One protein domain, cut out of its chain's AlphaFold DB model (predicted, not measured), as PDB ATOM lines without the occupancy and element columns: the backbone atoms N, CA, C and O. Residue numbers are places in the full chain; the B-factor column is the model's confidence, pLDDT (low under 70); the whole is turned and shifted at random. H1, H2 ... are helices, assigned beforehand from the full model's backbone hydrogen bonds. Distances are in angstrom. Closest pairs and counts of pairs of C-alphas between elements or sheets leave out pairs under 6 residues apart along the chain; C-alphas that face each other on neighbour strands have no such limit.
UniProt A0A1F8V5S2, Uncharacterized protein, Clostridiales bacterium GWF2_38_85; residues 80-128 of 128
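What this domain is: This is residues 80 to 128 of the 128 residues of an uncharacterized protein of Clostridiales bacterium GWF2_38_85 (UniProt A0A1F8V5S2). One long helix, H1, makes the longest axis, and the rest, mostly loop, folds back along it. From its end a wide loop swings out and returns to the short helix H2 near H1's first half; residues 113 to 128 then cross H1 and run back towards its end. The printed part has 49 residues, with two named helices and no named strand; the class is all helix, though named elements hold 22 residues. It is compact, with a radius of gyration of the C-alphas of 10.1 A, spanning 30 by 25 by 16 A.

How they stand to each other: H1, residues 80 to 96, has a kink of 35 degrees near residue 90. H2, residues 108 to 112, only just touches residues 83 to 87 of H1, with 3 pairs of C-alphas within 8 A; the closest, Cys 87 and Phe 109, are 6.8 A apart. O i to N i+4 pairs within hydrogen-bond range number 11 of 13 in H1 and 0 of 1 in H2, where 2 of 2 O i to N i+3 pairs are.

Where its parts are: H1 runs 25.3 A from C-alpha 80 at (62.515, 105.369, 90.872); H2 runs 7.3 A to C-alpha 112 at (66.396, 119.160, 94.318).

The domain as a whole: The C-alphas farthest apart, Val 80 and Val 128, are 30.5 A apart. The printed part has no cut, and H1 to H2 is a long link of 11 residues. Model confidence is under 70 at residues 101 to 111.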
ATOM      1  N   VAL A  80      62.586 105.253  92.340       91.94
ATOM      2  CA  VAL A  80      62.515 105.369  90.872       91.94
ATOM      3  C   VAL A  80      61.311 106.197  90.413       91.94
ATOM      4  O   VAL A  80      61.429 107.014  89.503       91.94
ATOM      5  N   GLU A  81      60.147 106.004  91.036       93.88
ATOM      6  CA  GLU A  81      58.937 106.755  90.688       93.88
ATOM      7  C   GLU A  81      59.002 108.189  91.220       93.88
ATOM      8  O   GLU A  81      58.568 109.120  90.540       93.88
ATOM      9  N   TYR A  82      59.584 108.379  92.407       93.06
ATOM     10  CA  TYR A  82      59.829 109.704  92.968       93.06
ATOM     11  C   TYR A  82      60.709 110.541  92.031       93.06
ATOM     12  O   TYR A  82      60.326 111.641  91.639       93.06
ATOM     13  N   ASP A  83      61.852 109.993  91.610       90.25
ATOM     14  CA  ASP A  83      62.796 110.674  90.720       90.25
ATOM     15  C   ASP A  83      62.190 110.990  89.356       90.25
ATOM     16  O   ASP A  83      62.402 112.077  88.816       90.25
ATOM     17  N   ARG A  84      61.397 110.063  88.808       90.81
ATOM     18  CA  ARG A  84      60.689 110.271  87.543       90.81
ATOM     19  C   ARG A  84      59.768 111.490  87.623       90.81
ATOM     20  O   ARG A  84      59.829 112.355  86.754       90.81
ATOM     21  N   ARG A  85      58.951 111.584  88.677       91.44
ATOM     22  CA  ARG A  85      58.039 112.720  88.894       91.44
ATOM     23  C   ARG A  85      58.779 114.017  89.208       91.44
ATOM     24  O   ARG A  85      58.352 115.083  88.771       91.44
ATOM     25  N   LEU A  86      59.885 113.941  89.946       89.62
ATOM     26  CA  LEU A  86      60.717 115.106  90.229       89.62
ATOM     27  C   LEU A  86      61.302 115.683  88.936       89.62
ATOM     28  O   LEU A  86      61.250 116.892  88.733       89.62
ATOM     29  N   CYS A  87      61.794 114.822  88.043       85.56
ATOM     30  CA  CYS A  87      62.320 115.213  86.735       85.56
ATOM     31  C   CYS A  87      61.275 115.970  85.898       85.56
ATOM     32  O   CYS A  87      61.574 117.024  85.336       85.56
ATOM     33  N   GLU A  88      60.025 115.496  85.888       86.00
ATOM     34  CA  GLU A  88      58.909 116.195  85.236       86.00
ATOM     35  C   GLU A  88      58.675 117.589  85.842       86.00
ATOM     36  O   GLU A  88      58.541 118.568  85.108       86.00
ATOM     37  N   CYS A  89      58.692 117.707  87.175       86.06
ATOM     38  CA  CYS A  89      58.493 118.988  87.857       86.06
ATOM     39  C   CYS A  89      59.631 119.979  87.567       86.06
ATOM     40  O   CYS A  89      59.369 121.150  87.289       86.06
ATOM     41  N   VAL A  90      60.887 119.517  87.588       82.75
ATOM     42  CA  VAL A  90      62.061 120.338  87.251       82.75
ATOM     43  C   VAL A  90      61.946 120.864  85.820       82.75
ATOM     44  O   VAL A  90      62.082 122.069  85.604       82.75
ATOM     45  N   GLY A  91      61.607 120.002  84.856       76.56
ATOM     46  CA  GLY A  91      61.438 120.402  83.456       76.56
ATOM     47  C   GLY A  91      60.364 121.477  83.245       76.56
ATOM     48  O   GLY A  91      60.502 122.325  82.364       76.56
ATOM     49  N   CYS A  92      59.317 121.488  84.073       77.75
ATOM     50  CA  CYS A  92      58.244 122.478  83.986       77.75
ATOM     51  C   CYS A  92      58.532 123.791  84.733       77.75
ATOM     52  O   CYS A  92      58.130 124.850  84.254       77.75
ATOM     53  N   LEU A  93      59.169 123.739  85.906       76.25
ATOM     54  CA  LEU A  93      59.254 124.886  86.823       76.25
ATOM     55  C   LEU A  93      60.620 125.557  86.835       76.25
ATOM     56  O   LEU A  93      60.711 126.782  86.874       76.25
ATOM     57  N   CYS A  94      61.689 124.765  86.815       76.62
ATOM     58  CA  CYS A  94      63.041 125.288  86.965       76.62
ATOM     59  C   CYS A  94      63.514 126.048  85.720       76.62
ATOM     60  O   CYS A  94      64.303 126.977  85.841       76.62
ATOM     61  N   THR A  95      62.961 125.733  84.549       73.69
ATOM     62  CA  THR A  95      63.276 126.394  83.271       73.69
ATOM     63  C   THR A  95      62.998 127.899  83.260       73.69
ATOM     64  O   THR A  95      63.638 128.624  82.506       73.69
ATOM     65  N   ASN A  96      62.092 128.378  84.118       74.38
ATOM     66  CA  ASN A  96      61.758 129.798  84.266       74.38
ATOM     67  C   ASN A  96      62.166 130.354  85.642       74.38
ATOM     68  O   ASN A  96      61.556 131.310  86.120       74.38
ATOM     69  N   CYS A  97      63.122 129.717  86.321       77.56
ATOM     70  CA  CYS A  97      63.560 130.108  87.656       77.56
ATOM     71  C   CYS A  97      64.920 130.816  87.600       77.56
ATOM     72  O   CYS A  97      65.899 130.242  87.135       77.56
ATOM     73  N   ALA A  98      65.010 132.025  88.153       75.12
ATOM     74  CA  ALA A  98      66.249 132.797  88.246       75.12
ATOM     75  C   ALA A  98      67.315 132.125  89.130       75.12
ATOM     76  O   ALA A  98      68.499 132.402  88.979       75.12
ATOM     77  N   ASN A  99      66.890 131.242  90.040       73.69
ATOM     78  CA  ASN A  99      67.771 130.479  90.928       73.69
ATOM     79  C   ASN A  99      68.166 129.112  90.344       73.69
ATOM     80  O   ASN A  99      68.806 128.322  91.036       73.69
ATOM     81  N   TYR A 100      67.719 128.777  89.130       72.25
ATOM     82  CA  TYR A 100      68.109 127.530  88.488       72.25
ATOM     83  C   TYR A 100      69.462 127.711  87.800       72.25
ATOM     84  O   TYR A 100      69.563 128.305  86.729       72.25
ATOM     85  N   GLU A 101      70.506 127.202  88.445       63.16
ATOM     86  CA  GLU A 101      71.820 127.046  87.833       63.16
ATOM     87  C   GLU A 101      71.806 125.725  87.058       63.16
ATOM     88  O   GLU A 101      71.839 124.640  87.639       63.16
ATOM     89  N   ASP A 102      71.668 125.819  85.732       57.84
ATOM     90  CA  ASP A 102      71.800 124.681  84.823       57.84
ATOM     91  C   ASP A 102      73.282 124.282  84.793       57.84
ATOM     92  O   ASP A 102      74.045 124.662  83.901       57.84
ATOM     93  N   ASP A 103      73.726 123.572  85.829       50.50
ATOM     94  CA  ASP A 103      75.008 122.890  85.808       50.50
ATOM     95  C   ASP A 103      74.919 121.884  84.658       50.50
ATOM     96  O   ASP A 103      74.295 120.833  84.783       50.50
ATOM     97  N   GLN A 104      75.500 122.228  83.503       44.25
ATOM     98  CA  GLN A 104      75.457 121.471  82.240       44.25
ATOM     99  C   GLN A 104      76.152 120.091  82.302       44.25
ATOM    100  O   GLN A 104      76.650 119.571  81.303       44.25
ATOM    101  N   ILE A 105      76.209 119.478  83.478       44.41
ATOM    102  CA  ILE A 105      76.681 118.132  83.737       44.41
ATOM    103  C   ILE A 105      75.485 117.413  84.358       44.41
ATOM    104  O   ILE A 105      75.205 117.545  85.546       44.41
ATOM    105  N   GLY A 106      74.728 116.731  83.496       44.78
ATOM    106  CA  GLY A 106      73.467 116.080  83.837       44.78
ATOM    107  C   GLY A 106      73.534 115.236  85.113       44.78
ATOM    108  O   GLY A 106      74.569 114.656  85.422       44.78
ATOM    109  N   GLU A 107      72.385 115.154  85.792       47.31
ATOM    110  CA  GLU A 107      72.105 114.428  87.050       47.31
ATOM    111  C   GLU A 107      72.026 115.252  88.356       47.31
ATOM    112  O   GLU A 107      72.077 114.676  89.441       47.31
ATOM    113  N   ASN A 108      71.767 116.566  88.325       56.81
ATOM    114  CA  ASN A 108      71.570 117.327  89.578       56.81
ATOM    115  C   ASN A 108      70.181 117.131  90.251       56.81
ATOM    116  O   ASN A 108      69.843 117.815  91.213       56.81
ATOM    117  N   PHE A 109      69.358 116.167  89.808       61.12
ATOM    118  CA  PHE A 109      68.007 115.929  90.359       61.12
ATOM    119  C   PHE A 109      68.011 115.595  91.852       61.12
ATOM    120  O   PHE A 109      67.125 116.025  92.591       61.12
ATOM    121  N   LYS A 110      69.032 114.862  92.319       60.44
ATOM    122  CA  LYS A 110      69.178 114.540  93.745       60.44
ATOM    123  C   LYS A 110      69.301 115.799  94.603       60.44
ATOM    124  O   LYS A 110      68.734 115.823  95.688       60.44
ATOM    125  N   GLY A 111      69.950 116.851  94.096       66.50
ATOM    126  CA  GLY A 111      70.098 118.138  94.780       66.50
ATOM    127  C   GLY A 111      68.819 118.979  94.865       66.50
ATOM    128  O   GLY A 111      68.856 120.063  95.454       66.50
ATOM    129  N   HIS A 112      67.711 118.511  94.275       72.62
ATOM    130  CA  HIS A 112      66.396 119.160  94.318       72.62
ATOM    131  C   HIS A 112      65.349 118.385  95.122       72.62
ATOM    132  O   HIS A 112      64.243 118.894  95.321       72.62
ATOM    133  N   ARG A 113      65.668 117.165  95.572       78.75
ATOM    134  CA  ARG A 113      64.715 116.280  96.250       78.75
ATOM    135  C   ARG A 113      64.151 116.875  97.546       78.75
ATOM    136  O   ARG A 113      63.009 116.580  97.878       78.75
ATOM    137  N   ASP A 114      64.922 117.719  98.220       76.88
ATOM    138  CA  ASP A 114      64.599 118.451  99.452       76.88
ATOM    139  C   ASP A 114      64.000 119.853  99.201       76.88
ATOM    140  O   ASP A 114      63.610 120.549 100.139       76.88
ATOM    141  N   LYS A 115      63.929 120.295  97.937       79.25
ATOM    142  CA  LYS A 115      63.572 121.679  97.562       79.25
ATOM    143  C   LYS A 115      62.274 121.791  96.772       79.25
ATOM    144  O   LYS A 115      61.573 122.795  96.900       79.25
ATOM    145  N   LEU A 116      61.974 120.800  95.933       84.62
ATOM    146  CA  LEU A 116      60.839 120.820  95.013       84.62
ATOM    147  C   LEU A 116      59.827 119.733  95.384       84.62
ATOM    148  O   LEU A 116      60.140 118.542  95.378       84.62
ATOM    149  N   CYS A 117      58.599 120.152  95.674       88.31
ATOM    150  CA  CYS A 117      57.481 119.245  95.886       88.31
ATOM    151  C   CYS A 117      57.014 118.644  94.552       88.31
ATOM    152  O   CYS A 117      56.996 119.318  93.521       88.31
ATOM    153  N   LEU A 118      56.565 117.384  94.575       88.94
ATOM    154  CA  LEU A 118      56.070 116.675  93.384       88.94
ATOM    155  C   LEU A 118      54.688 117.151  92.894       88.94
ATOM    156  O   LEU A 118      54.141 116.584  91.944       88.94
ATOM    157  N   ASP A 119      54.097 118.146  93.559       86.69
ATOM    158  CA  ASP A 119      52.935 118.900  93.074       86.69
ATOM    159  C   ASP A 119      53.324 120.165  92.286       86.69
ATOM    160  O   ASP A 119      52.451 120.876  91.791       86.69
ATOM    161  N   GLY A 120      54.625 120.428  92.152       80.88
ATOM    162  CA  GLY A 120      55.156 121.590  91.459       80.88
ATOM    163  C   GLY A 120      55.368 122.829  92.334       80.88
ATOM    164  O   GLY A 120      55.648 123.910  91.822       80.88
ATOM    165  N   THR A 121      55.263 122.705  93.654       83.38
ATOM    166  CA  THR A 121      55.553 123.809  94.574       83.38
ATOM    167  C   THR A 121      57.037 123.841  94.938       83.38
ATOM    168  O   THR A 121      57.594 122.850  95.409       83.38
ATOM    169  N   CYS A 122      57.685 124.998  94.781       83.06
ATOM    170  CA  CYS A 122      59.052 125.246  95.246       83.06
ATOM    171  C   CYS A 122      59.114 126.582  95.993       83.06
ATOM    172  O   CYS A 122      58.832 127.632  95.419       83.06
ATOM    173  N   TYR A 123      59.512 126.558  97.268       74.31
ATOM    174  CA  TYR A 123      59.600 127.767  98.102       74.31
ATOM    175  C   TYR A 123      60.733 128.715  97.689       74.31
ATOM    176  O   TYR A 123      60.703 129.893  98.029       74.31
ATOM    177  N   ALA A 124      61.725 128.201  96.962       75.38
ATOM    178  CA  ALA A 124      62.847 128.970  96.437       75.38
ATOM    179  C   ALA A 124      62.637 129.408  94.977       75.38
ATOM    180  O   ALA A 124      63.580 129.876  94.339       75.38
ATOM    181  N   TYR A 125      61.436 129.225  94.416       78.56
ATOM    182  CA  TYR A 125      61.151 129.645  93.049       78.56
ATOM    183  C   TYR A 125      61.128 131.172  92.939       78.56
ATOM    184  O   TYR A 125      60.353 131.844  93.623       78.56
ATOM    185  N   THR A 126      61.939 131.701  92.025       78.12
ATOM    186  CA  THR A 126      61.949 133.117  91.655       78.12
ATOM    187  C   THR A 126      61.775 133.210  90.143       78.12
ATOM    188  O   THR A 126      62.640 132.698  89.436       78.12
ATOM    189  N   PRO A 127      60.702 133.830  89.623       79.75
ATOM    190  CA  PRO A 127      60.513 133.964  88.180       79.75
ATOM    191  C   PRO A 127      61.589 134.869  87.553       79.75
ATOM    192  O   PRO A 127      62.013 135.840  88.187       79.75
ATOM    193  N   VAL A 128      62.015 134.540  86.327       73.44
ATOM    194  CA  VAL A 128      62.861 135.393  85.458       73.44
ATOM    195  C   VAL A 128      62.014 136.422  84.719       73.44
ATOM    196  O   VAL A 128      60.913 136.048  84.254       73.44
TER     197      VAL A 128